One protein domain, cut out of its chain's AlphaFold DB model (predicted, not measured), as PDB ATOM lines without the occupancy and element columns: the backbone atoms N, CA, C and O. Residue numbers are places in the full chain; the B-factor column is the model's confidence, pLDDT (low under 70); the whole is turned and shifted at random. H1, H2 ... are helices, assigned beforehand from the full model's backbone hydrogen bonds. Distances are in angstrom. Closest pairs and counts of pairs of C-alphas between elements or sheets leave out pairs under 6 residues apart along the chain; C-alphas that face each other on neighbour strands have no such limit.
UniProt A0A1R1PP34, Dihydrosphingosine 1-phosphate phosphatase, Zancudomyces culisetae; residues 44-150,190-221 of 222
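AT A GLANCE: This is residues 44 to 150 and 190 to 221 of the 222 residues of the protein "Dihydrosphingosine 1-phosphate phosphatase" of Zancudomyces culisetae (UniProt A0A1R1PP34). A helical hairpin, H1 and H2, packs through H2 on H5, and H5 lies between H2 and the long, kinked H3, crossing both. The ends of H3 stick out with residues 106 to 111 and 141 to 145. The printed part has 139 residues with five named helices, H1 to H5 along the chain, and no named strand: all helix. It is loose and elongated, with a radius of gyration of the C-alphas of 17.9 A and spans of 58 by 33 by 30 A.

HOW THE PARTS SIT: H1, residues 46 to 60, and H2, residues 70 to 94, form a hairpin: they touch at Pro 48 and Tyr 87, closest C-alphas 6.0 A, at a shallow tilt of 7 degrees, opposite ways. H2 touches H5, residues 198 to 220, at Gly 84 and Ile 203, closest C-alphas 3.9 A, at a steep tilt of 39 degrees, the same way. H3, residues 106 to 145, touches H5 with residues 112 to 131 alone, closest C-alphas Ser 127 and Ile 201 at 6.5 A, at a steep tilt of 42 degrees, opposite ways. H3 has a kink of 41 degrees near residue 132, and H5 one of 37 degrees near residue 211. H4, residues 193 to 196, is close to but not clearly touching H2, the closest C-alphas, Glu 73 and Asn 195, being 7.1 A apart. H1 is apart from H3, H4 and H5. Every O i to N i+4 pair is within hydrogen-bond range in H1 and H2, 31 of 36 in H3 and 16 of 19 in H5; H4 is too short for one.

IN THESE COORDINATES: H1 begins at C-alpha 46 (-41.473, 79.938, 113.253) and is 20.5 A long. H2 measures 36.5 A, H3 54.0 A, H4 5.3 A and H5 30.3 A, ending at C-alpha 220 (-30.259, 58.150, 90.991).

THE WHOLE: C-alphas 102 and 150, the two farthest apart, are 59.1 A apart. Residues 151 to 189 are not printed, with 16.5 A between C-alphas 150 and 190. The link from H2 to H3 is long. pLDDT is under 70 at residues 64 to 68, 98 to 104, 131 to 150 and 190 to 195.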
ATOM      1  N   GLY A  44     -36.154  77.724 113.218       85.81
ATOM      2  CA  GLY A  44     -37.241  76.852 113.666       85.81
ATOM      3  C   GLY A  44     -38.455  76.889 112.735       85.81
ATOM      4  O   GLY A  44     -38.481  77.580 111.719       85.81
ATOM      5  N   ILE A  45     -39.527  76.207 113.146       88.81
ATOM      6  CA  ILE A  45     -40.812  76.216 112.428       88.81
ATOM      7  C   ILE A  45     -41.484  77.603 112.387       88.81
ATOM      8  O   ILE A  45     -42.415  77.813 111.614       88.81
ATOM      9  N   GLU A  46     -40.991  78.555 113.182       90.25
ATOM     10  CA  GLU A  46     -41.473  79.938 113.253       90.25
ATOM     11  C   GLU A  46     -41.455  80.641 111.886       90.25
ATOM     12  O   GLU A  46     -42.420  81.317 111.528       90.25
ATOM     13  N   GLY A  47     -40.404  80.438 111.082       89.31
ATOM     14  CA  GLY A  47     -40.287  81.025 109.743       89.31
ATOM     15  C   GLY A  47     -41.376  80.523 108.783       89.31
ATOM     16  O   GLY A  47     -42.178  81.325 108.286       89.31
ATOM     17  N   PRO A  48     -41.482  79.199 108.550       91.00
ATOM     18  CA  PRO A  48     -42.562  78.612 107.756       91.00
ATOM     19  C   PRO A  48     -43.969  78.901 108.307       91.00
ATOM     20  O   PRO A  48     -44.914  79.095 107.532       91.00
ATOM     21  N   ALA A  49     -44.135  78.973 109.632       91.62
ATOM     22  CA  ALA A  49     -45.402  79.324 110.269       91.62
ATOM     23  C   ALA A  49     -45.803  80.777 109.968       91.62
ATOM     24  O   ALA A  49     -46.941  81.026 109.561       91.62
ATOM     25  N   LEU A  50     -44.866  81.724 110.071       92.62
ATOM     26  CA  LEU A  50     -45.097  83.119 109.701       92.62
ATOM     27  C   LEU A  50     -45.432  83.249 108.210       92.62
ATOM     28  O   LEU A  50     -46.396  83.927 107.861       92.62
ATOM     29  N   ALA A  51     -44.709  82.546 107.333       91.06
ATOM     30  CA  ALA A  51     -45.017  82.514 105.903       91.06
ATOM     31  C   ALA A  51     -46.442  81.998 105.639       91.06
ATOM     32  O   ALA A  51     -47.180  82.574 104.836       91.06
ATOM     33  N   SER A  52     -46.863  80.954 106.362       90.94
ATOM     34  CA  SER A  52     -48.226  80.410 106.285       90.94
ATOM     35  C   SER A  52     -49.266  81.447 106.700       90.94
ATOM     36  O   SER A  52     -50.285  81.607 106.027       90.94
ATOM     37  N   PHE A  53     -48.997  82.176 107.782       91.75
ATOM     38  CA  PHE A  53     -49.868  83.233 108.280       91.75
ATOM     39  C   PHE A  53     -49.973  84.404 107.294       91.75
ATOM     40  O   PHE A  53     -51.077  84.848 106.984       91.75
ATOM     41  N   CYS A  54     -48.856  84.856 106.718       91.44
ATOM     42  CA  CYS A  54     -48.850  85.898 105.693       91.44
ATOM     43  C   CYS A  54     -49.636  85.480 104.445       91.44
ATOM     44  O   CYS A  54     -50.469  86.247 103.966       91.44
ATOM     45  N   VAL A  55     -49.429  84.257 103.942       89.94
ATOM     46  CA  VAL A  55     -50.193  83.725 102.802       89.94
ATOM     47  C   VAL A  55     -51.681  83.660 103.131       89.94
ATOM     48  O   VAL A  55     -52.502  84.071 102.312       89.94
ATOM     49  N   PHE A  56     -52.040  83.200 104.331       87.75
ATOM     50  CA  PHE A  56     -53.427  83.184 104.783       87.75
ATOM     51  C   PHE A  56     -54.041  84.589 104.780       87.75
ATOM     52  O   PHE A  56     -55.123  84.765 104.226       87.75
ATOM     53  N   LEU A  57     -53.345  85.597 105.317       88.38
ATOM     54  CA  LEU A  57     -53.819  86.982 105.311       88.38
ATOM     55  C   LEU A  57     -53.974  87.543 103.893       88.38
ATOM     56  O   LEU A  57     -54.985  88.175 103.597       88.38
ATOM     57  N   ILE A  58     -53.012  87.291 103.002       88.31
ATOM     58  CA  ILE A  58     -53.079  87.747 101.605       88.31
ATOM     59  C   ILE A  58     -54.284  87.125 100.897       88.31
ATOM     60  O   ILE A  58     -55.022  87.826 100.210       88.31
ATOM     61  N   LEU A  59     -54.502  85.820 101.073       84.38
ATOM     62  CA  LEU A  59     -55.648  85.124 100.488       84.38
ATOM     63  C   LEU A  59     -56.973  85.569 101.116       84.38
ATOM     64  O   LEU A  59     -57.983  85.634 100.419       84.38
ATOM     65  N   TYR A  60     -56.968  85.906 102.405       82.50
ATOM     66  CA  TYR A  60     -58.141  86.397 103.121       82.50
ATOM     67  C   TYR A  60     -58.587  87.776 102.623       82.50
ATOM     68  O   TYR A  60     -59.767  87.972 102.343       82.50
ATOM     69  N   TYR A  61     -57.653  88.715 102.460       83.38
ATOM     70  CA  TYR A  61     -57.941  90.058 101.942       83.38
ATOM     71  C   TYR A  61     -57.931  90.144 100.415       83.38
ATOM     72  O   TYR A  61     -58.035  91.241  99.859       83.38
ATOM     73  N   HIS A  62     -57.795  89.015  99.718       81.25
ATOM     74  CA  HIS A  62     -57.751  89.015  98.267       81.25
ATOM     75  C   HIS A  62     -59.064  89.582  97.703       81.25
ATOM     76  O   HIS A  62     -60.140  89.072  98.034       81.25
ATOM     77  N   PRO A  63     -59.012  90.600  96.823       76.38
ATOM     78  CA  PRO A  63     -60.216  91.234  96.304       76.38
ATOM     79  C   PRO A  63     -61.093  90.224  95.560       76.38
ATOM     80  O   PRO A  63     -60.602  89.348  94.834       76.38
ATOM     81  N   PHE A  64     -62.405  90.357  95.754       68.75
ATOM     82  CA  PHE A  64     -63.406  89.547  95.072       68.75
ATOM     83  C   PHE A  64     -63.681  90.104  93.675       68.75
ATOM     84  O   PHE A  64     -63.961  91.293  93.515       68.75
ATOM     85  N   PHE A  65     -63.644  89.228  92.672       67.06
ATOM     86  CA  PHE A  65     -64.033  89.560  91.307       67.06
ATOM     87  C   PHE A  65     -65.408  88.949  91.004       67.06
ATOM     88  O   PHE A  65     -65.593  87.756  91.243       67.06
ATOM     89  N   PRO A  66     -66.357  89.710  90.428       56.75
ATOM     90  CA  PRO A  66     -67.722  89.248  90.146       56.75
ATOM     91  C   PRO A  66     -67.825  88.232  88.983       56.75
ATOM     92  O   PRO A  66     -68.880  88.084  88.373       56.75
ATOM     93  N   GLY A  67     -66.744  87.522  88.647       63.78
ATOM     94  CA  GLY A  67     -66.708  86.515  87.588       63.78
ATOM     95  C   GLY A  67     -65.478  85.608  87.679       63.78
ATOM     96  O   GLY A  67     -64.509  85.913  88.375       63.78
ATOM     97  N   LYS A  68     -65.502  84.482  86.952       64.50
ATOM     98  CA  LYS A  68     -64.362  83.554  86.860       64.50
ATOM     99  C   LYS A  68     -63.220  84.208  86.084       64.50
ATOM    100  O   LYS A  68     -63.213  84.166  84.856       64.50
ATOM    101  N   CYS A  69     -62.262  84.806  86.784       72.31
ATOM    102  CA  CYS A  69     -61.036  85.308  86.174       72.31
ATOM    103  C   CYS A  69     -59.872  84.325  86.413       72.31
ATOM    104  O   CYS A  69     -59.676  83.869  87.542       72.31
ATOM    105  N   PRO A  70     -59.074  83.994  85.375       76.06
ATOM    106  CA  PRO A  70     -57.920  83.103  85.530       76.06
ATOM    107  C   PRO A  70     -56.892  83.674  86.516       76.06
ATOM    108  O   PRO A  70     -56.306  82.931  87.291       76.06
ATOM    109  N   CYS A  71     -56.771  85.004  86.578       77.00
ATOM    110  CA  CYS A  71     -55.850  85.694  87.478       77.00
ATOM    111  C   CYS A  71     -56.089  85.360  88.958       77.00
ATOM    112  O   CYS A  71     -55.139  85.230  89.718       77.00
ATOM    113  N   TYR A  72     -57.350  85.202  89.369       77.06
ATOM    114  CA  TYR A  72     -57.681  84.829  90.744       77.06
ATOM    115  C   TYR A  72     -57.188  83.416  91.059       77.06
ATOM    116  O   TYR A  72     -56.537  83.177  92.073       77.06
ATOM    117  N   GLU A  73     -57.446  82.476  90.152       78.25
ATOM    118  CA  GLU A  73     -56.994  81.094  90.298       78.25
ATOM    119  C   GLU A  73     -55.462  80.973  90.298       78.25
ATOM    120  O   GLU A  73     -54.902  80.148  91.031       78.25
ATOM    121  N   ASP A  74     -54.790  81.806  89.507       84.06
ATOM    122  CA  ASP A  74     -53.335  81.861  89.414       84.06
ATOM    123  C   ASP A  74     -52.705  82.400  90.705       84.06
ATOM    124  O   ASP A  74     -51.729  81.819  91.179       84.06
ATOM    125  N   THR A  75     -53.290  83.423  91.342       84.69
ATOM    126  CA  THR A  75     -52.801  83.948  92.632       84.69
ATOM    127  C   THR A  75     -52.832  82.883  93.727       84.69
ATOM    128  O   THR A  75     -51.838  82.683  94.428       84.69
ATOM    129  N   PHE A  76     -53.940  82.142  93.842       85.62
ATOM    130  CA  PHE A  76     -54.051  81.044  94.809       85.62
ATOM    131  C   PHE A  76     -53.001  79.971  94.547       85.62
ATOM    132  O   PHE A  76     -52.365  79.498  95.485       85.62
ATOM    133  N   SER A  77     -52.800  79.612  93.278       86.62
ATOM    134  CA  SER A  77     -51.836  78.592  92.857       86.62
ATOM    135  C   SER A  77     -50.386  79.019  93.124       86.62
ATOM    136  O   SER A  77     -49.588  78.216  93.599       86.62
ATOM    137  N   ALA A  78     -50.045  80.285  92.870       88.12
ATOM    138  CA  ALA A  78     -48.701  80.821  93.074       88.12
ATOM    139  C   ALA A  78     -48.338  80.927  94.564       88.12
ATOM    140  O   ALA A  78     -47.278  80.451  94.969       88.12
ATOM    141  N   LEU A  79     -49.227  81.489  95.390       91.75
ATOM    142  CA  LEU A  79     -48.985  81.646  96.829       91.75
ATOM    143  C   LEU A  79     -48.870  80.296  97.544       91.75
ATOM    144  O   LEU A  79     -47.996  80.103  98.385       91.75
ATOM    145  N   SER A  80     -49.724  79.341  97.178       90.88
ATOM    146  CA  SER A  80     -49.673  77.986  97.730       90.88
ATOM    147  C   SER A  80     -48.420  77.222  97.289       90.88
ATOM    148  O   SER A  80     -47.785  76.587  98.126       90.88
ATOM    149  N   ALA A  81     -48.006  77.325  96.022       91.06
ATOM    150  CA  ALA A  81     -46.743  76.743  95.565       91.06
ATOM    151  C   ALA A  81     -45.529  77.344  96.284       91.06
ATOM    152  O   ALA A  81     -44.662  76.595  96.732       91.06
ATOM    153  N   GLY A  82     -45.506  78.669  96.466       91.94
ATOM    154  CA  GLY A  82     -44.473  79.358  97.240       91.94
ATOM    155  C   GLY A  82     -44.409  78.870  98.687       91.94
ATOM    156  O   GLY A  82     -43.335  78.542  99.177       91.94
ATOM    157  N   LEU A  83     -45.558  78.707  99.346       92.94
ATOM    158  CA  LEU A  83     -45.600  78.149 100.698       92.94
ATOM    159  C   LEU A  83     -45.043  76.715 100.752       92.94
ATOM    160  O   LEU A  83     -44.303  76.367 101.669       92.94
ATOM    161  N   GLY A  84     -45.350  75.900  99.742       91.75
ATOM    162  CA  GLY A  84     -44.778  74.564  99.577       91.75
ATOM    163  C   GLY A  84     -43.255  74.559  99.461       91.75
ATOM    164  O   GLY A  84     -42.598  73.729 100.085       91.75
ATOM    165  N   VAL A  85     -42.694  75.504  98.702       91.69
ATOM    166  CA  VAL A  85     -41.241  75.706  98.578       91.69
ATOM    167  C   VAL A  85     -40.622  76.052  99.931       91.69
ATOM    168  O   VAL A  85     -39.584  75.486 100.267       91.69
ATOM    169  N   VAL A  86     -41.268  76.902 100.738       92.44
ATOM    170  CA  VAL A  86     -40.757  77.271 102.070       92.44
ATOM    171  C   VAL A  86     -40.677  76.058 102.995       92.44
ATOM    172  O   VAL A  86     -39.611  75.765 103.533       92.44
ATOM    173  N   TYR A  87     -41.765  75.293 103.121       92.06
ATOM    174  CA  TYR A  87     -41.758  74.069 103.931       92.06
ATOM    175  C   TYR A  87     -40.814  72.997 103.381       92.06
ATOM    176  O   TYR A  87     -40.191  72.273 104.156       92.06
ATOM    177  N   GLY A  88     -40.707  72.879 102.056       89.88
ATOM    178  CA  GLY A  88     -39.785  71.947 101.414       89.88
ATOM    179  C   GLY A  88     -38.328  72.290 101.716       89.88
ATOM    180  O   GLY A  88     -37.555  71.400 102.054       89.88
ATOM    181  N   SER A  89     -37.980  73.578 101.668       89.06
ATOM    182  CA  SER A  89     -36.637  74.087 101.976       89.06
ATOM    183  C   SER A  89     -36.287  73.886 103.448       89.06
ATOM    184  O   SER A  89     -35.206  73.394 103.756       89.06
ATOM    185  N   PHE A  90     -37.227  74.174 104.353       90.81
ATOM    186  CA  PHE A  90     -37.077  73.908 105.785       90.81
ATOM    187  C   PHE A  90     -36.847  72.415 106.073       90.81
ATOM    188  O   PHE A  90     -35.904  72.039 106.762       90.81
ATOM    189  N   MET A  91     -37.659  71.529 105.487       89.44
ATOM    190  CA  MET A  91     -37.487  70.083 105.665       89.44
ATOM    191  C   MET A  91     -36.182  69.568 105.056       89.44
ATOM    192  O   MET A  91     -35.562  68.665 105.616       89.44
ATOM    193  N   LEU A  92     -35.758  70.130 103.921       87.44
ATOM    194  CA  LEU A  92     -34.484  69.787 103.298       87.44
ATOM    195  C   LEU A  92     -33.309  70.225 104.174       87.44
ATOM    196  O   LEU A  92     -32.336  69.490 104.262       87.44
ATOM    197  N   ASN A  93     -33.406  71.370 104.851       85.88
ATOM    198  CA  ASN A  93     -32.381  71.812 105.791       85.88
ATOM    199  C   ASN A  93     -32.183  70.801 106.935       85.88
ATOM    200  O   ASN A  93     -31.049  70.420 107.232       85.88
ATOM    201  N   ILE A  94     -33.285  70.299 107.503       85.56
ATOM    202  CA  ILE A  94     -33.262  69.271 108.555       85.56
ATOM    203  C   ILE A  94     -32.743  67.929 108.012       85.56
ATOM    204  O   ILE A  94     -31.974  67.238 108.679       85.56
ATOM    205  N   HIS A  95     -33.164  67.547 106.805       84.12
ATOM    206  CA  HIS A  95     -32.880  66.246 106.195       84.12
ATOM    207  C   HIS A  95     -32.200  66.400 104.832       84.12
ATOM    208  O   HIS A  95     -32.779  66.049 103.795       84.12
ATOM    209  N   HIS A  96     -30.973  66.921 104.829       78.38
ATOM    210  CA  HIS A  96     -30.225  67.111 103.594       78.38
ATOM    211  C   HIS A  96     -29.500  65.815 103.190       78.38
ATOM    212  O   HIS A  96     -28.824  65.200 104.018       78.38
ATOM    213  N   PRO A  97     -29.605  65.383 101.921       74.31
ATOM    214  CA  PRO A  97     -28.712  64.365 101.392       74.31
ATOM    215  C   PRO A  97     -27.289  64.934 101.287       74.31
ATOM    216  O   PRO A  97     -27.093  66.081 100.877       74.31
ATOM    217  N   ILE A  98     -26.291  64.139 101.677       69.31
ATOM    218  CA  ILE A  98     -24.877  64.525 101.617       69.31
ATOM    219  C   ILE A  98     -24.390  64.311 100.181       69.31
ATOM    220  O   ILE A  98     -24.252  63.174  99.741       69.31
ATOM    221  N   TYR A  99     -24.129  65.397  99.454       65.56
ATOM    222  CA  TYR A  99     -23.540  65.338  98.113       65.56
ATOM    223  C   TYR A  99     -22.012  65.348  98.184       65.56
ATOM    224  O   TYR A  99     -21.427  66.038  99.021       65.56
ATOM    225  N   SER A 100     -21.358  64.642  97.263       58.44
ATOM    226  CA  SER A 100     -19.952  64.890  96.949       58.44
ATOM    227  C   SER A 100     -19.830  66.268  96.300       58.44
ATOM    228  O   SER A 100     -20.521  66.565  95.329       58.44
ATOM    229  N   SER A 101     -18.957  67.115  96.837       55.03
ATOM    230  CA  SER A 101     -18.713  68.505  96.427       55.03
ATOM    231  C   SER A 101     -17.966  68.647  95.092       55.03
ATOM    232  O   SER A 101     -17.226  69.608  94.885       55.03
ATOM    233  N   GLU A 102     -18.139  67.695  94.179       64.88
ATOM    234  CA  GLU A 102     -17.619  67.807  92.821       64.88
ATOM    235  C   GLU A 102     -18.589  68.652  92.004       64.88
ATOM    236  O   GLU A 102     -19.781  68.358  91.957       64.88
ATOM    237  N   PHE A 103     -18.087  69.729  91.397       61.53
ATOM    238  CA  PHE A 103     -18.879  70.568  90.505       61.53
ATOM    239  C   PHE A 103     -19.248  69.742  89.268       61.53
ATOM    240  O   PHE A 103     -18.357  69.431  88.477       61.53
ATOM    241  N   PRO A 104     -20.525  69.373  89.083       69.50
ATOM    242  CA  PRO A 104     -20.896  68.538  87.959       69.50
ATOM    243  C   PRO A 104     -20.809  69.323  86.647       69.50
ATOM    244  O   PRO A 104     -20.997  70.541  86.612       69.50
ATOM    245  N   ASP A 105     -20.553  68.613  85.552       78.69
ATOM    246  CA  ASP A 105     -20.471  69.196  84.213       78.69
ATOM    247  C   ASP A 105     -21.796  69.858  83.780       78.69
ATOM    248  O   ASP A 105     -22.890  69.425  84.135       78.69
ATOM    249  N   VAL A 106     -21.731  70.884  82.926       81.31
ATOM    250  CA  VAL A 106     -22.906  71.558  82.322       81.31
ATOM    251  C   VAL A 106     -24.012  70.598  81.811       81.31
ATOM    252  O   VAL A 106     -25.185  70.843  82.116       81.31
ATOM    253  N   PRO A 107     -23.717  69.500  81.076       80.69
ATOM    254  CA  PRO A 107     -24.722  68.507  80.666       80.69
ATOM    255  C   PRO A 107     -25.519  67.884  81.820       80.69
ATOM    256  O   PRO A 107     -26.697  67.564  81.645       80.69
ATOM    257  N   PHE A 108     -24.925  67.753  83.003       79.94
ATOM    258  CA  PHE A 108     -25.589  67.212  84.184       79.94
ATOM    259  C   PHE A 108     -26.705  68.137  84.682       79.94
ATOM    260  O   PHE A 108     -27.823  67.688  84.943       79.94
ATOM    261  N   TYR A 109     -26.456  69.451  84.715       81.12
ATOM    262  CA  TYR A 109     -27.479  70.443  85.068       81.12
ATOM    263  C   TYR A 109     -28.642  70.455  84.074       81.12
ATOM    264  O   TYR A 109     -29.805  70.573  84.473       81.12
ATOM    265  N   LEU A 110     -28.349  70.300  82.780       84.62
ATOM    266  CA  LEU A 110     -29.365  70.184  81.732       84.62
ATOM    267  C   LEU A 110     -30.239  68.946  81.944       84.62
ATOM    268  O   LEU A 110     -31.465  69.064  81.977       84.62
ATOM    269  N   TYR A 111     -29.624  67.781  82.151       83.81
ATOM    270  CA  TYR A 111     -30.339  66.533  82.415       83.81
ATOM    271  C   TYR A 111     -31.226  66.627  83.664       83.81
ATOM    272  O   TYR A 111     -32.419  66.319  83.598       83.81
ATOM    273  N   ARG A 112     -30.688  67.148  84.770       82.81
ATOM    274  CA  ARG A 112     -31.427  67.378  86.020       82.81
ATOM    275  C   ARG A 112     -32.616  68.323  85.832       82.81
ATOM    276  O   ARG A 112     -33.710  68.044  86.324       82.81
ATOM    277  N   THR A 113     -32.431  69.411  85.083       83.12
ATOM    278  CA  THR A 113     -33.505  70.369  84.772       83.12
ATOM    279  C   THR A 113     -34.618  69.709  83.963       83.12
ATOM    280  O   THR A 113     -35.795  69.844  84.300       83.12
ATOM    281  N   VAL A 114     -34.261  68.953  82.923       87.56
ATOM    282  CA  VAL A 114     -35.220  68.248  82.062       87.56
ATOM    283  C   VAL A 114     -35.999  67.195  82.855       87.56
ATOM    284  O   VAL A 114     -37.230  67.171  82.785       87.56
ATOM    285  N   LEU A 115     -35.320  66.378  83.666       86.25
ATOM    286  CA  LEU A 115     -35.969  65.416  84.560       86.25
ATOM    287  C   LEU A 115     -36.942  66.096  85.525       86.25
ATOM    288  O   LEU A 115     -38.087  65.659  85.650       86.25
ATOM    289  N   GLY A 116     -36.515  67.186  86.167       82.50
ATOM    290  CA  GLY A 116     -37.365  67.960  87.069       82.50
ATOM    291  C   GLY A 116     -38.646  68.443  86.382       82.50
ATOM    292  O   GLY A 116     -39.739  68.281  86.928       82.50
ATOM    293  N   VAL A 117     -38.543  68.953  85.150       85.69
ATOM    294  CA  VAL A 117     -39.706  69.387  84.356       85.69
ATOM    295  C   VAL A 117     -40.673  68.230  84.096       85.69
ATOM    296  O   VAL A 117     -41.880  68.393  84.299       85.69
ATOM    297  N   PHE A 118     -40.179  67.053  83.701       87.62
ATOM    298  CA  PHE A 118     -41.031  65.882  83.464       87.62
ATOM    299  C   PHE A 118     -41.724  65.390  84.735       87.62
ATOM    300  O   PHE A 118     -42.911  65.060  84.696       87.62
ATOM    301  N   ILE A 119     -41.025  65.387  85.871       84.31
ATOM    302  CA  ILE A 119     -41.601  64.952  87.144       84.31
ATOM    303  C   ILE A 119     -42.690  65.924  87.608       84.31
ATOM    304  O   ILE A 119     -43.784  65.489  87.976       84.31
ATOM    305  N   VAL A 120     -42.454  67.236  87.522       81.06
ATOM    306  CA  VAL A 120     -43.468  68.252  87.852       81.06
ATOM    307  C   VAL A 120     -44.679  68.142  86.921       81.06
ATOM    308  O   VAL A 120     -45.824  68.218  87.378       81.06
ATOM    309  N   ALA A 121     -44.461  67.909  85.624       83.44
ATOM    310  CA  ALA A 121     -45.540  67.694  84.662       83.44
ATOM    311  C   ALA A 121     -46.356  66.428  84.985       83.44
ATOM    312  O   ALA A 121     -47.589  66.482  85.015       83.44
ATOM    313  N   GLY A 122     -45.684  65.316  85.294       84.81
ATOM    314  CA  GLY A 122     -46.315  64.063  85.710       84.81
ATOM    315  C   GLY A 122     -47.131  64.232  86.990       84.81
ATOM    316  O   GLY A 122     -48.303  63.850  87.047       84.81
ATOM    317  N   TRP A 123     -46.572  64.910  87.991       82.50
ATOM    318  CA  TRP A 123     -47.281  65.220  89.227       82.50
ATOM    319  C   TRP A 123     -48.529  66.078  88.983       82.50
ATOM    320  O   TRP A 123     -49.602  65.804  89.527       82.50
ATOM    321  N   LYS A 124     -48.439  67.092  88.114       77.75
ATOM    322  CA  LYS A 124     -49.585  67.934  87.737       77.75
ATOM    323  C   LYS A 124     -50.702  67.131  87.056       77.75
ATOM    324  O   LYS A 124     -51.877  67.465  87.228       77.75
ATOM    325  N   ALA A 125     -50.366  66.074  86.317       80.62
ATOM    326  CA  ALA A 125     -51.349  65.175  85.716       80.62
ATOM    327  C   ALA A 125     -52.046  64.288  86.769       80.62
ATOM    328  O   ALA A 125     -53.270  64.136  86.730       80.62
ATOM    329  N   ILE A 126     -51.291  63.760  87.738       82.25
ATOM    330  CA  ILE A 126     -51.781  62.825  88.769       82.25
ATOM    331  C   ILE A 126     -52.552  63.540  89.888       82.25
ATOM    332  O   ILE A 126     -53.520  63.005  90.431       82.25
ATOM    333  N   SER A 127     -52.177  64.770  90.232       74.06
ATOM    334  CA  SER A 127     -52.768  65.485  91.366       74.06
ATOM    335  C   SER A 127     -54.254  65.808  91.166       74.06
ATOM    336  O   SER A 127     -55.054  65.671  92.095       74.06
ATOM    337  N   LYS A 128     -54.672  66.148  89.939       71.00
ATOM    338  CA  LYS A 128     -56.073  66.471  89.607       71.00
ATOM    339  C   LYS A 128     -57.081  65.360  89.963       71.00
ATOM    340  O   LYS A 128     -58.134  65.688  90.517       71.00
ATOM    341  N   PRO A 129     -56.872  64.077  89.607       72.06
ATOM    342  CA  PRO A 129     -57.785  63.005  90.009       72.06
ATOM    343  C   PRO A 129     -57.651  62.622  91.490       72.06
ATOM    344  O   PRO A 129     -58.668  62.347  92.128       72.06
ATOM    345  N   VAL A 130     -56.436  62.630  92.049       73.75
ATOM    346  CA  VAL A 130     -56.187  62.220  93.442       73.75
ATOM    347  C   VAL A 130     -56.852  63.178  94.424       73.75
ATOM    348  O   VAL A 130     -57.623  62.737  95.275       73.75
ATOM    349  N   ILE A 131     -56.654  64.489  94.265       67.94
ATOM    350  CA  ILE A 131     -57.250  65.467  95.181       67.94
ATOM    351  C   ILE A 131     -58.771  65.478  95.088       67.94
ATOM    352  O   ILE A 131     -59.420  65.603  96.117       67.94
ATOM    353  N   ARG A 132     -59.374  65.275  93.912       67.06
ATOM    354  CA  ARG A 132     -60.842  65.191  93.823       67.06
ATOM    355  C   ARG A 132     -61.400  64.010  94.617       67.06
ATOM    356  O   ARG A 132     -62.420  64.164  95.282       67.06
ATOM    357  N   LYS A 133     -60.710  62.866  94.611       68.69
ATOM    358  CA  LYS A 133     -61.080  61.707  95.439       68.69
ATOM    359  C   LYS A 133     -60.849  61.970  96.928       68.69
ATOM    360  O   LYS A 133     -61.725  61.675  97.733       68.69
ATOM    361  N   VAL A 134     -59.706  62.551  97.296       69.31
ATOM    362  CA  VAL A 134     -59.368  62.861  98.696       69.31
ATOM    363  C   VAL A 134     -60.296  63.929  99.272       69.31
ATOM    364  O   VAL A 134     -60.782  63.769 100.386       69.31
ATOM    365  N   PHE A 135     -60.608  64.981  98.516       66.06
ATOM    366  CA  PHE A 135     -61.528  66.039  98.926       66.06
ATOM    367  C   PHE A 135     -62.949  65.491  99.099       66.06
ATOM    368  O   PHE A 135     -63.541  65.669 100.161       66.06
ATOM    369  N   ALA A 136     -63.453  64.719  98.129       65.12
ATOM    370  CA  ALA A 136     -64.774  64.095  98.223       65.12
ATOM    371  C   ALA A 136     -64.905  63.111  99.402       65.12
ATOM    372  O   ALA A 136     -65.983  62.966  99.971       65.12
ATOM    373  N   LEU A 137     -63.825  62.423  99.789       65.25
ATOM    374  CA  LEU A 137     -63.865  61.434 100.871       65.25
ATOM    375  C   LEU A 137     -63.533  62.016 102.248       65.25
ATOM    376  O   LEU A 137     -64.134  61.603 103.239       65.25
ATOM    377  N   GLY A 138     -62.565  62.925 102.330       63.38
ATOM    378  CA  GLY A 138     -61.999  63.428 103.581       63.38
ATOM    379  C   GLY A 138     -62.626  64.735 104.050       63.38
ATOM    380  O   GLY A 138     -62.983  64.856 105.223       63.38
ATOM    381  N   PHE A 139     -62.821  65.692 103.141       62.69
ATOM    382  CA  PHE A 139     -63.328  67.018 103.497       62.69
ATOM    383  C   PHE A 139     -64.803  66.962 103.910       62.69
ATOM    384  O   PHE A 139     -65.164  67.492 104.960       62.69
ATOM    385  N   ASP A 140     -65.624  66.189 103.193       61.00
ATOM    386  CA  ASP A 140     -67.031  65.943 103.546       61.00
ATOM    387  C   ASP A 140     -67.203  65.314 104.940       61.00
ATOM    388  O   ASP A 140     -68.201  65.563 105.623       61.00
ATOM    389  N   ARG A 141     -66.245  64.495 105.389       63.44
ATOM    390  CA  ARG A 141     -66.271  63.885 106.730       63.44
ATOM    391  C   ARG A 141     -65.827  64.875 107.801       63.44
ATOM    392  O   ARG A 141     -66.461  64.945 108.853       63.44
ATOM    393  N   LEU A 142     -64.777  65.650 107.530       64.50
ATOM    394  CA  LEU A 142     -64.240  66.651 108.453       64.50
ATOM    395  C   LEU A 142     -65.247  67.786 108.699       64.50
ATOM    396  O   LEU A 142     -65.530  68.129 109.844       64.50
ATOM    397  N   LEU A 143     -65.866  68.294 107.631       61.69
ATOM    398  CA  LEU A 143     -66.895  69.330 107.682       61.69
ATOM    399  C   LEU A 143     -68.154  68.892 108.439       61.69
ATOM    400  O   LEU A 143     -68.720  69.669 109.210       61.69
ATOM    401  N   LYS A 144     -68.580  67.633 108.267       59.16
ATOM    402  CA  LYS A 144     -69.674  67.050 109.060       59.16
ATOM    403  C   LYS A 144     -69.299  66.924 110.536       59.16
ATOM    404  O   LYS A 144     -70.144  67.179 111.389       59.16
ATOM    405  N   LYS A 145     -68.044  66.568 110.838       59.84
ATOM    406  CA  LYS A 145     -67.545  66.404 112.213       59.84
ATOM    407  C   LYS A 145     -67.485  67.731 112.972       59.84
ATOM    408  O   LYS A 145     -67.888  67.776 114.127       59.84
ATOM    409  N   PHE A 146     -67.057  68.811 112.317       59.09
ATOM    410  CA  PHE A 146     -66.979  70.142 112.931       59.09
ATOM    411  C   PHE A 146     -68.296  70.937 112.906       59.09
ATOM    412  O   PHE A 146     -68.315  72.069 113.373       59.09
ATOM    413  N   ARG A 147     -69.403  70.387 112.373       53.66
ATOM    414  CA  ARG A 147     -70.707  71.081 112.218       53.66
ATOM    415  C   ARG A 147     -70.647  72.442 111.496       53.66
ATOM    416  O   ARG A 147     -71.656  73.136 111.429       53.66
ATOM    417  N   LEU A 148     -69.516  72.788 110.883       53.47
ATOM    418  CA  LEU A 148     -69.299  74.035 110.140       53.47
ATOM    419  C   LEU A 148     -70.023  74.057 108.783       53.47
ATOM    420  O   LEU A 148     -70.006  75.063 108.083       53.47
ATOM    421  N   TYR A 149     -70.670  72.956 108.394       43.12
ATOM    422  CA  TYR A 149     -71.260  72.799 107.072       43.12
ATOM    423  C   TYR A 149     -72.786  72.738 107.113       43.12
ATOM    424  O   TYR A 149     -73.387  71.705 107.417       43.12
ATOM    425  N   LYS A 150     -73.426  73.841 106.716       40.81
ATOM    426  CA  LYS A 150     -74.842  73.857 106.337       40.81
ATOM    427  C   LYS A 150     -74.925  73.734 104.813       40.81
ATOM    428  O   LYS A 150     -74.837  74.726 104.095       40.81
ATOM    429  N   ILE A 190     -66.242  82.833  96.721       54.84
ATOM    430  CA  ILE A 190     -64.784  82.977  96.920       54.84
ATOM    431  C   ILE A 190     -64.129  81.602  97.146       54.84
ATOM    432  O   ILE A 190     -63.204  81.207  96.435       54.84
ATOM    433  N   TYR A 191     -64.687  80.819  98.071       59.69
ATOM    434  CA  TYR A 191     -64.229  79.471  98.406       59.69
ATOM    435  C   TYR A 191     -65.116  78.409  97.755       59.69
ATOM    436  O   TYR A 191     -65.826  77.656  98.423       59.69
ATOM    437  N   SER A 192     -65.079  78.345  96.422       63.28
ATOM    438  CA  SER A 192     -65.583  77.174  95.704       63.28
ATOM    439  C   SER A 192     -64.740  75.949  96.075       63.28
ATOM    440  O   SER A 192     -63.512  76.042  96.164       63.28
ATOM    441  N   ASP A 193     -65.380  74.789  96.222       62.44
ATOM    442  CA  ASP A 193     -64.732  73.500  96.516       62.44
ATOM    443  C   ASP A 193     -63.525  73.232  95.590       62.44
ATOM    444  O   ASP A 193     -62.490  72.717  96.011       62.44
ATOM    445  N   ASN A 194     -63.611  73.684  94.334       65.25
ATOM    446  CA  ASN A 194     -62.537  73.562  93.348       65.25
ATOM    447  C   ASN A 194     -61.327  74.470  93.613       65.25
ATOM    448  O   ASN A 194     -60.222  74.110  93.219       65.25
ATOM    449  N   ASN A 195     -61.510  75.638  94.229       68.12
ATOM    450  CA  ASN A 195     -60.426  76.578  94.528       68.12
ATOM    451  C   ASN A 195     -59.748  76.222  95.852       68.12
ATOM    452  O   ASN A 195     -58.521  76.217  95.927       68.12
ATOM    453  N   MET A 196     -60.523  75.800  96.857       70.88
ATOM    454  CA  MET A 196     -59.967  75.268  98.107       70.88
ATOM    455  C   MET A 196     -59.141  74.011  97.873       70.88
ATOM    456  O   MET A 196     -58.064  73.869  98.445       70.88
ATOM    457  N   ALA A 197     -59.608  73.132  96.984       71.12
ATOM    458  CA  ALA A 197     -58.876  71.933  96.623       71.12
ATOM    459  C   ALA A 197     -57.504  72.239  96.015       71.12
ATOM    460  O   ALA A 197     -56.627  71.404  96.161       71.12
ATOM    461  N   ARG A 198     -57.286  73.401  95.377       74.38
ATOM    462  CA  ARG A 198     -56.009  73.762  94.728       74.38
ATOM    463  C   ARG A 198     -54.898  74.064  95.721       74.38
ATOM    464  O   ARG A 198     -53.769  73.665  95.464       74.38
ATOM    465  N   ILE A 199     -55.209  74.719  96.838       81.25
ATOM    466  CA  ILE A 199     -54.217  75.118  97.850       81.25
ATOM    467  C   ILE A 199     -53.307  73.936  98.249       81.25
ATOM    468  O   ILE A 199     -52.096  74.044  98.060       81.25
ATOM    469  N   PRO A 200     -53.827  72.770  98.691       83.06
ATOM    470  CA  PRO A 200     -52.969  71.635  99.026       83.06
ATOM    471  C   PRO A 200     -52.252  71.022  97.811       83.06
ATOM    472  O   PRO A 200     -51.162  70.482  97.976       83.06
ATOM    473  N   ILE A 201     -52.803  71.113  96.590       83.12
ATOM    474  CA  ILE A 201     -52.131  70.609  95.370       83.12
ATOM    475  C   ILE A 201     -50.830  71.350  95.139       83.12
ATOM    476  O   ILE A 201     -49.793  70.739  94.896       83.12
ATOM    477  N   TYR A 202     -50.918  72.673  95.158       86.69
ATOM    478  CA  TYR A 202     -49.812  73.537  94.796       86.69
ATOM    479  C   TYR A 202     -48.788  73.629  95.924       86.69
ATOM    480  O   TYR A 202     -47.602  73.566  95.619       86.69
ATOM    481  N   ILE A 203     -49.209  73.604  97.198       90.00
ATOM    482  CA  ILE A 203     -48.284  73.379  98.326       90.00
ATOM    483  C   ILE A 203     -47.483  72.095  98.098       90.00
ATOM    484  O   ILE A 203     -46.261  72.104  98.193       90.00
ATOM    485  N   LEU A 204     -48.147  70.995  97.736       87.81
ATOM    486  CA  LEU A 204     -47.463  69.723  97.537       87.81
ATOM    487  C   LEU A 204     -46.556  69.726  96.295       87.81
ATOM    488  O   LEU A 204     -45.489  69.125  96.337       87.81
ATOM    489  N   ILE A 205     -46.921  70.443  95.224       87.50
ATOM    490  CA  ILE A 205     -46.033  70.679  94.070       87.50
ATOM    491  C   ILE A 205     -44.740  71.365  94.522       87.50
ATOM    492  O   ILE A 205     -43.656  70.865  94.225       87.50
ATOM    493  N   GLY A 206     -44.856  72.485  95.242       87.56
ATOM    494  CA  GLY A 206     -43.700  73.224  95.750       87.56
ATOM    495  C   GLY A 206     -42.846  72.360  96.675       87.56
ATOM    496  O   GLY A 206     -41.637  72.246  96.485       87.56
ATOM    497  N   TYR A 207     -43.491  71.650  97.601       90.12
ATOM    498  CA  TYR A 207     -42.820  70.761  98.543       90.12
ATOM    499  C   TYR A 207     -42.058  69.628  97.845       90.12
ATOM    500  O   TYR A 207     -40.881  69.422  98.116       90.12
ATOM    501  N   ILE A 208     -42.691  68.916  96.906       86.88
ATOM    502  CA  ILE A 208     -42.048  67.830  96.149       86.88
ATOM    503  C   ILE A 208     -40.859  68.363  95.351       86.88
ATOM    504  O   ILE A 208     -39.811  67.721  95.325       86.88
ATOM    505  N   SER A 209     -41.009  69.537  94.732       86.75
ATOM    506  CA  SER A 209     -39.956  70.125  93.902       86.75
ATOM    507  C   SER A 209     -38.676  70.431  94.679       86.75
ATOM    508  O   SER A 209     -37.593  70.292  94.122       86.75
ATOM    509  N   VAL A 210     -38.792  70.787  95.961       87.31
ATOM    510  CA  VAL A 210     -37.645  71.180  96.790       87.31
ATOM    511  C   VAL A 210     -37.176  70.061  97.705       87.31
ATOM    512  O   VAL A 210     -35.981  69.894  97.877       87.31
ATOM    513  N   TYR A 211     -38.082  69.283  98.292       88.50
ATOM    514  CA  TYR A 211     -37.712  68.254  99.258       88.50
ATOM    515  C   TYR A 211     -37.493  66.891  98.601       88.50
ATOM    516  O   TYR A 211     -36.466  66.256  98.805       88.50
ATOM    517  N   VAL A 212     -38.433  66.433  97.774       86.25
ATOM    518  CA  VAL A 212     -38.393  65.067  97.222       86.25
ATOM    519  C   VAL A 212     -37.414  64.957  96.054       86.25
ATOM    520  O   VAL A 212     -36.727  63.945  95.932       86.25
ATOM    521  N   MET A 213     -37.322  65.983  95.200       84.19
ATOM    522  CA  MET A 213     -36.436  65.950  94.029       84.19
ATOM    523  C   MET A 213     -34.955  65.780  94.390       84.19
ATOM    524  O   MET A 213     -34.334  64.902  93.798       84.19
ATOM    525  N   PRO A 214     -34.375  66.517  95.360       84.00
ATOM    526  CA  PRO A 214     -32.989  66.284  95.771       84.00
ATOM    527  C   PRO A 214     -32.727  64.853  96.243       84.00
ATOM    528  O   PRO A 214     -31.736  64.255  95.851       84.00
ATOM    529  N   TRP A 215     -33.635  64.269  97.028       85.12
ATOM    530  CA  TRP A 215     -33.507  62.876  97.462       85.12
ATOM    531  C   TRP A 215     -33.579  61.894  96.292       85.12
ATOM    532  O   TRP A 215     -32.805  60.944  96.229       85.12
ATOM    533  N   LEU A 216     -34.486  62.126  95.346       84.38
ATOM    534  CA  LEU A 216     -34.602  61.301  94.148       84.38
ATOM    535  C   LEU A 216     -33.340  61.384  93.278       84.38
ATOM    536  O   LEU A 216     -32.872  60.356  92.803       84.38
ATOM    537  N   PHE A 217     -32.769  62.576  93.108       82.38
ATOM    538  CA  PHE A 217     -31.507  62.758  92.394       82.38
ATOM    539  C   PHE A 217     -30.346  62.074  93.117       82.38
ATOM    540  O   PHE A 217     -29.649  61.277  92.496       82.38
ATOM    541  N   PHE A 218     -30.255  62.225  94.441       82.19
ATOM    542  CA  PHE A 218     -29.282  61.508  95.264       82.19
ATOM    543  C   PHE A 218     -29.343  59.984  95.054       82.19
ATOM    544  O   PHE A 218     -28.317  59.354  94.819       82.19
ATOM    545  N   TYR A 219     -30.540  59.384  95.058       84.31
ATOM    546  CA  TYR A 219     -30.694  57.944  94.810       84.31
ATOM    547  C   TYR A 219     -30.385  57.521  93.370       84.31
ATOM    548  O   TYR A 219     -29.995  56.377  93.144       84.31
ATOM    549  N   LEU A 220     -30.572  58.413  92.396       81.31
ATOM    550  CA  LEU A 220     -30.259  58.150  90.991       81.31
ATOM    551  C   LEU A 220     -28.784  58.416  90.645       81.31
ATOM    552  O   LEU A 220     -28.376  58.099  89.529       81.31
ATOM    553  N   GLY A 221     -27.997  58.982  91.568       74.25
ATOM    554  CA  GLY A 221     -26.628  59.431  91.300       74.25
ATOM    555  C   GLY A 221     -26.567  60.655  90.378       74.25
ATOM    556  O   GLY A 221     -25.649  60.764  89.566       74.25
TER     557      GLY A 221